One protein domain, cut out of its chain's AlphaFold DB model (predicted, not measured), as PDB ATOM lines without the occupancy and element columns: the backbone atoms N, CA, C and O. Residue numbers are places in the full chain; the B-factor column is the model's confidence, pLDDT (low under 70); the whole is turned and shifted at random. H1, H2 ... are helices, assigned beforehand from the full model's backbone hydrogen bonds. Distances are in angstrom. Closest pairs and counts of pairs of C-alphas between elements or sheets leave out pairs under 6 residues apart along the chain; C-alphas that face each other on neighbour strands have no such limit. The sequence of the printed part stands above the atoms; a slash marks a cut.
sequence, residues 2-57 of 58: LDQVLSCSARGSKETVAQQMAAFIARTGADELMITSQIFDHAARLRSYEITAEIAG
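AT A GLANCE: This is residues 2 to 57 of the 58 residues of an uncharacterized protein of Solimicrobium silvestre (UniProt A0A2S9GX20). Two long helices, H2 and H3, meet near one end of each as a wide V, the beginning of H2 at the end of H3, and a long link spans the open side of the V from the far end of H2 to the far end of H3. The short helix H1 lies on that open side too, apart from both long helices. Residues 26 to 32 stick out at the far end of H2. The printed part has 56 residues with three named helices, in the order H1, H2, H3, and no named strand; its class is all helix. It is compact, with a radius of gyration of the C-alphas of 11.5 A, and the C-alphas span 32 by 30 by 19 A.

HOW THE PARTS SIT: H2, residues 14 to 28, touches H3, residues 42 to 56, with 6 pairs of C-alphas within 8 A. The closest C-alphas of the two are those of Ala 18 and Ile 55, 6.0 A apart. H2 touches with residues 14 to 18 alone, and H3 with residues 51 to 55 alone. Their lines stand at a steep tilt of 61 degrees, the same way, and their centres are 15.5 A apart. H1, residues 2 to 6, is apart from H2 and from H3. In H1, H2 and H3 every O i to N i+4 pair is within hydrogen-bond range.

IN THESE COORDINATES: H2 runs 21.2 A from C-alpha 14 at (118.461, 116.789, 196.803) to C-alpha 28 at (99.961, 109.886, 189.185). H3 is also 21.2 A from first to last C-alpha and ends at C-alpha 56, (113.793, 106.756, 198.323). H1 is 6.3 A long and begins at C-alpha 2, (109.857, 119.135, 174.838).

THE WHOLE: The two C-alphas farthest apart are those of Gly 29 and Asp 41, 32.3 A. These two residues begin and end the long link of 13 residues from H2 to H3; the link from H1 to H2, 7 residues, is short. The printed part has no cut. Its mean pLDDT is 90.8, and the model's confidence is under 70 at residues 2 to 7.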
ATOM      1  N   LEU A   2     108.885 119.212 173.731       60.72
ATOM      2  CA  LEU A   2     109.857 119.135 174.838       60.72
ATOM      3  C   LEU A   2     109.211 119.264 176.231       60.72
ATOM      4  O   LEU A   2     109.614 118.551 177.145       60.72
ATOM      5  N   ASP A   3     108.162 120.081 176.383       59.62
ATOM      6  CA  ASP A   3     107.463 120.257 177.670       59.62
ATOM      7  C   ASP A   3     106.839 118.969 178.218       59.62
ATOM      8  O   ASP A   3     106.842 118.741 179.423       59.62
ATOM      9  N   GLN A   4     106.357 118.082 177.342       58.88
ATOM     10  CA  GLN A   4     105.821 116.782 177.753       58.88
ATOM     11  C   GLN A   4     106.927 115.851 178.261       58.88
ATOM     12  O   GLN A   4     106.717 115.130 179.229       58.88
ATOM     13  N   VAL A   5     108.127 115.910 177.677       58.84
ATOM     14  CA  VAL A   5     109.276 115.105 178.123       58.84
ATOM     15  C   VAL A   5     109.822 115.624 179.457       58.84
ATOM     16  O   VAL A   5     110.177 114.841 180.333       58.84
ATOM     17  N   LEU A   6     109.839 116.947 179.650       64.62
ATOM     18  CA  LEU A   6     110.279 117.571 180.901       64.62
ATOM     19  C   LEU A   6     109.241 117.478 182.029       64.62
ATOM     20  O   LEU A   6     109.612 117.632 183.194       64.62
ATOM     21  N   SER A   7     107.974 117.192 181.710       66.44
ATOM     22  CA  SER A   7     106.887 117.062 182.697       66.44
ATOM     23  C   SER A   7     107.079 115.916 183.703       66.44
ATOM     24  O   SER A   7     106.479 115.941 184.781       66.44
ATOM     25  N   CYS A   8     107.957 114.963 183.370       74.69
ATOM     26  CA  CYS A   8     108.372 113.831 184.199       74.69
ATOM     27  C   CYS A   8     109.864 113.918 184.575       74.69
ATOM     28  O   CYS A   8     110.551 112.902 184.622       74.69
ATOM     29  N   SER A   9     110.400 115.125 184.789       82.81
ATOM     30  CA  SER A   9     111.794 115.316 185.213       82.81
ATOM     31  C   SER A   9     111.879 115.932 186.609       82.81
ATOM     32  O   SER A   9     111.159 116.879 186.907       82.81
ATOM     33  N   ALA A  10     112.782 115.410 187.442       88.62
ATOM     34  CA  ALA A  10     113.156 115.998 188.725       88.62
ATOM     35  C   ALA A  10     114.636 116.395 188.668       88.62
ATOM     36  O   ALA A  10     115.503 115.554 188.429       88.62
ATOM     37  N   ARG A  11     114.930 117.689 188.818       91.56
ATOM     38  CA  ARG A  11     116.289 118.247 188.697       91.56
ATOM     39  C   ARG A  11     116.519 119.328 189.747       91.56
ATOM     40  O   ARG A  11     115.586 120.052 190.083       91.56
ATOM     41  N   GLY A  12     117.757 119.459 190.220       92.06
ATOM     42  CA  GLY A  12     118.156 120.473 191.199       92.06
ATOM     43  C   GLY A  12     118.862 119.870 192.411       92.06
ATOM     44  O   GLY A  12     119.529 118.843 192.292       92.06
ATOM     45  N   SER A  13     118.718 120.524 193.567       94.81
ATOM     46  CA  SER A  13     119.233 120.007 194.841       94.81
ATOM     47  C   SER A  13     118.506 118.727 195.264       94.81
ATOM     48  O   SER A  13     117.412 118.435 194.774       94.81
ATOM     49  N   LYS A  14     119.077 117.993 196.225       94.62
ATOM     50  CA  LYS A  14     118.461 116.789 196.803       94.62
ATOM     51  C   LYS A  14     117.039 117.062 197.309       94.62
ATOM     52  O   LYS A  14     116.119 116.315 196.993       94.62
ATOM     53  N   GLU A  15     116.845 118.160 198.032       96.44
ATOM     54  CA  GLU A  15     115.545 118.573 198.579       96.44
ATOM     55  C   GLU A  15     114.542 118.860 197.458       96.44
ATOM     56  O   GLU A  15     113.390 118.432 197.511       96.44
ATOM     57  N   THR A  16     115.004 119.542 196.409       95.31
ATOM     58  CA  THR A  16     114.180 119.897 195.250       95.31
ATOM     59  C   THR A  16     113.745 118.647 194.480       95.31
ATOM     60  O   THR A  16     112.602 118.562 194.029       95.31
ATOM     61  N   VAL A  17     114.635 117.662 194.337       95.50
ATOM     62  CA  VAL A  17     114.327 116.370 193.705       95.50
ATOM     63  C   VAL A  17     113.333 115.576 194.554       95.50
ATOM     64  O   VAL A  17     112.350 115.083 194.007       95.50
ATOM     65  N   ALA A  18     113.516 115.522 195.876       95.88
ATOM     66  CA  ALA A  18     112.601 114.825 196.781       95.88
ATOM     67  C   ALA A  18     111.170 115.378 196.704       95.88
ATOM     68  O   ALA A  18     110.209 114.619 196.566       95.88
ATOM     69  N   GLN A  19     111.026 116.706 196.714       96.38
ATOM     70  CA  GLN A  19     109.726 117.365 196.577       96.38
ATOM     71  C   GLN A  19     109.070 117.076 195.220       96.38
ATOM     72  O   GLN A  19     107.882 116.761 195.165       96.38
ATOM     73  N   GLN A  20     109.838 117.144 194.128       94.94
ATOM     74  CA  GLN A  20     109.327 116.851 192.784       94.94
ATOM     75  C   GLN A  20     108.905 115.386 192.627       94.94
ATOM     76  O   GLN A  20     107.853 115.125 192.047       94.94
ATOM     77  N   MET A  21     109.676 114.438 193.174       94.62
ATOM     78  CA  MET A  21     109.318 113.015 193.172       94.62
ATOM     79  C   MET A  21     108.020 112.764 193.947       94.62
ATOM     80  O   MET A  21     107.109 112.131 193.416       94.62
ATOM     81  N   ALA A  22     107.895 113.312 195.159       94.62
ATOM     82  CA  ALA A  22     106.686 113.172 195.968       94.62
ATOM     83  C   ALA A  22     105.453 113.779 195.273       94.62
ATOM     84  O   ALA A  22     104.394 113.154 195.225       94.62
ATOM     85  N   ALA A  23     105.598 114.967 194.676       94.56
ATOM     86  CA  ALA A  23     104.526 115.610 193.917       94.56
ATOM     87  C   ALA A  23     104.128 114.799 192.675       94.56
ATOM     88  O   ALA A  23     102.944 114.718 192.338       94.56
ATOM     89  N   PHE A  24     105.101 114.186 191.999       93.69
ATOM     90  CA  PHE A  24     104.846 113.327 190.850       93.69
ATOM     91  C   PHE A  24     104.047 112.083 191.250       93.69
ATOM     92  O   PHE A  24     102.998 111.842 190.656       93.69
ATOM     93  N   ILE A  25     104.482 111.368 192.294       94.44
ATOM     94  CA  ILE A  25     103.787 110.193 192.845       94.44
ATOM     95  C   ILE A  25     102.360 110.552 193.259       94.44
ATOM     96  O   ILE A  25     101.417 109.884 192.848       94.44
ATOM     97  N   ALA A  26     102.175 111.638 194.015       95.75
ATOM     98  CA  ALA A  26     100.852 112.060 194.473       95.75
ATOM     99  C   ALA A  26      99.897 112.378 193.310       95.75
ATOM    100  O   ALA A  26      98.696 112.133 193.406       95.75
ATOM    101  N   ARG A  27     100.424 112.916 192.204       94.31
ATOM    102  CA  ARG A  27      99.636 113.260 191.015       94.31
ATOM    103  C   ARG A  27      99.272 112.043 190.165       94.31
ATOM    104  O   ARG A  27      98.212 112.050 189.549       94.31
ATOM    105  N   THR A  28     100.153 111.050 190.068       94.19
ATOM    106  CA  THR A  28      99.961 109.886 189.185       94.19
ATOM    107  C   THR A  28      99.403 108.664 189.903       94.19
ATOM    108  O   THR A  28      98.826 107.802 189.248       94.19
ATOM    109  N   GLY A  29      99.567 108.581 191.225       95.38
ATOM    110  CA  GLY A  29      99.263 107.387 192.009       95.38
ATOM    111  C   GLY A  29     100.227 106.225 191.753       95.38
ATOM    112  O   GLY A  29      99.871 105.091 192.046       95.38
ATOM    113  N   ALA A  30     101.407 106.484 191.178       94.50
ATOM    114  CA  ALA A  30     102.384 105.442 190.876       94.50
ATOM    115  C   ALA A  30     102.968 104.825 192.155       94.50
ATOM    116  O   ALA A  30     103.415 105.546 193.047       94.50
ATOM    117  N   ASP A  31     103.008 103.498 192.212       94.81
ATOM    118  CA  ASP A  31     103.654 102.721 193.275       94.81
ATOM    119  C   ASP A  31     105.132 102.406 192.981       94.81
ATOM    120  O   ASP A  31     105.893 102.107 193.900       94.81
ATOM    121  N   GLU A  32     105.564 102.565 191.724       94.12
ATOM    122  CA  GLU A  32     106.953 102.408 191.286       94.12
ATOM    123  C   GLU A  32     107.392 103.574 190.381       94.12
ATOM    124  O   GLU A  32     106.626 104.071 189.550       94.12
ATOM    125  N   LEU A  33     108.656 103.996 190.513       92.50
ATOM    126  CA  LEU A  33     109.296 104.964 189.620       92.50
ATOM    127  C   LEU A  33     110.539 104.362 188.954       92.50
ATOM    128  O   LEU A  33     111.532 104.072 189.617       92.50
ATOM    129  N   MET A  34     110.529 104.273 187.623       92.81
ATOM    130  CA  MET A  34     111.719 103.931 186.838       92.81
ATOM    131  C   MET A  34     112.581 105.176 186.599       92.81
ATOM    132  O   MET A  34     112.162 106.118 185.922       92.81
ATOM    133  N   ILE A  35     113.804 105.184 187.132       93.00
ATOM    134  CA  ILE A  35     114.694 106.351 187.085       93.00
ATOM    135  C   ILE A  35     115.651 106.263 185.892       93.00
ATOM    136  O   ILE A  35     116.486 105.363 185.797       93.00
ATOM    137  N   THR A  36     115.586 107.254 185.004       92.69
ATOM    138  CA  THR A  36     116.530 107.413 183.888       92.69
ATOM    139  C   THR A  36     117.353 108.684 184.067       92.69
ATOM    140  O   THR A  36     116.869 109.680 184.601       92.69
ATOM    141  N   SER A  37     118.616 108.652 183.637       91.44
ATOM    142  CA  SER A  37     119.526 109.788 183.767       91.44
ATOM    143  C   SER A  37     120.370 109.960 182.509       91.44
ATOM    144  O   SER A  37     121.233 109.139 182.196       91.44
ATOM    145  N   GLN A  38     120.127 111.061 181.798       91.19
ATOM    146  CA  GLN A  38     120.843 111.434 180.577       91.19
ATOM    147  C   GLN A  38     122.062 112.310 180.917       91.19
ATOM    148  O   GLN A  38     122.183 113.442 180.452       91.19
ATOM    149  N   ILE A  39     122.945 111.796 181.780       94.81
ATOM    150  CA  ILE A  39     124.192 112.453 182.203       94.81
ATOM    151  C   ILE A  39     125.375 111.772 181.503       94.81
ATOM    152  O   ILE A  39     125.510 110.548 181.557       94.81
ATOM    153  N   PHE A  40     126.218 112.569 180.835       96.25
ATOM    154  CA  PHE A  40     127.390 112.084 180.096       96.25
ATOM    155  C   PHE A  40     128.499 111.583 181.027       96.25
ATOM    156  O   PHE A  40     128.996 110.472 180.850       96.25
ATOM    157  N   ASP A  41     128.874 112.394 182.020       97.94
ATOM    158  CA  ASP A  41     129.909 112.018 182.978       97.94
ATOM    159  C   ASP A  41     129.426 110.862 183.862       97.94
ATOM    160  O   ASP A  41     128.379 110.934 184.512       97.94
ATOM    161  N   HIS A  42     130.190 109.774 183.872       97.69
ATOM    162  CA  HIS A  42     129.777 108.554 184.550       97.69
ATOM    163  C   HIS A  42     129.718 108.718 186.073       97.69
ATOM    164  O   HIS A  42     128.779 108.224 186.698       97.69
ATOM    165  N   ALA A  43     130.684 109.424 186.665       98.25
ATOM    166  CA  ALA A  43     130.744 109.621 188.108       98.25
ATOM    167  C   ALA A  43     129.590 110.511 188.589       98.25
ATOM    168  O   ALA A  43     128.918 110.186 189.567       98.25
ATOM    169  N   ALA A  44     129.282 111.579 187.851       97.44
ATOM    170  CA  ALA A  44     128.122 112.423 188.102       97.44
ATOM    171  C   ALA A  44     126.808 111.646 187.942       97.44
ATOM    172  O   ALA A  44     125.885 111.817 188.741       97.44
ATOM    173  N   ARG A  45     126.722 110.756 186.944       97.12
ATOM    174  CA  ARG A  45     125.553 109.891 186.755       97.12
ATOM    175  C   ARG A  45     125.361 108.939 187.933       97.12
ATOM    176  O   ARG A  45     124.245 108.832 188.430       97.12
ATOM    177  N   LEU A  46     126.430 108.294 188.401       97.44
ATOM    178  CA  LEU A  46     126.385 107.429 189.582       97.44
ATOM    179  C   LEU A  46     125.947 108.217 190.820       97.44
ATOM    180  O   LEU A  46     125.001 107.816 191.493       97.44
ATOM    181  N   ARG A  47     126.544 109.394 191.051       97.31
ATOM    182  CA  ARG A  47     126.178 110.263 192.175       97.31
ATOM    183  C   ARG A  47     124.709 110.690 192.134       97.31
ATOM    184  O   ARG A  47     124.062 110.770 193.173       97.31
ATOM    185  N   SER A  48     124.166 110.943 190.942       96.94
ATOM    186  CA  SER A  48     122.738 111.232 190.772       96.94
ATOM    187  C   SER A  48     121.863 110.070 191.248       96.94
ATOM    188  O   SER A  48     120.862 110.318 191.912       96.94
ATOM    189  N   TYR A  49     122.231 108.823 190.935       96.75
ATOM    190  CA  TYR A  49     121.490 107.642 191.384       96.75
ATOM    191  C   TYR A  49     121.600 107.420 192.893       96.75
ATOM    192  O   TYR A  49     120.591 107.112 193.519       96.75
ATOM    193  N   GLU A  50     122.776 107.633 193.488       97.19
ATOM    194  CA  GLU A  50     122.958 107.575 194.947       97.19
ATOM    195  C   GLU A  50     122.033 108.563 195.665       97.19
ATOM    196  O   GLU A  50     121.321 108.188 196.590       97.19
ATOM    197  N   ILE A  51     121.974 109.815 195.195       96.62
ATOM    198  CA  ILE A  51     121.078 110.831 195.762       96.62
ATOM    199  C   ILE A  51     119.615 110.385 195.654       96.62
ATOM    200  O   ILE A  51     118.855 110.543 196.608       96.62
ATOM    201  N   THR A  52     119.208 109.828 194.509       96.25
ATOM    202  CA  THR A  52     117.845 109.311 194.331       96.25
ATOM    203  C   THR A  52     117.549 108.130 195.261       96.25
ATOM    204  O   THR A  52     116.466 108.093 195.840       96.25
ATOM    205  N   ALA A  53     118.499 107.213 195.461       96.88
ATOM    206  CA  ALA A  53     118.365 106.096 196.399       96.88
ATOM    207  C   ALA A  53     118.231 106.585 197.852       96.88
ATOM    208  O   ALA A  53     117.307 106.177 198.552       96.88
ATOM    209  N   GLU A  54     119.061 107.550 198.265       96.88
ATOM    210  CA  GLU A  54     118.975 108.179 199.589       96.88
ATOM    211  C   GLU A  54     117.609 108.850 199.828       96.88
ATOM    212  O   GLU A  54     117.099 108.833 200.946       96.88
ATOM    213  N   ILE A  55     117.014 109.471 198.800       95.69
ATOM    214  CA  ILE A  55     115.668 110.068 198.881       95.69
ATOM    215  C   ILE A  55     114.594 108.983 199.028       95.69
ATOM    216  O   ILE A  55     113.646 109.165 199.789       95.69
ATOM    217  N   ALA A  56     114.733 107.875 198.296       93.56
ATOM    218  CA  ALA A  56     113.793 106.756 198.323       93.56
ATOM    219  C   ALA A  56     113.907 105.888 199.592       93.56
ATOM    220  O   ALA A  56     113.019 105.079 199.848       93.56
ATOM    221  N   GLY A  57     114.966 106.066 200.390       93.50
ATOM    222  CA  GLY A  57     115.217 105.282 201.602       93.50
ATOM    223  C   GLY A  57     115.749 103.873 201.323       93.50
ATOM    224  O   GLY A  57     115.443 102.959 202.089       93.50
TER     225      GLY A  57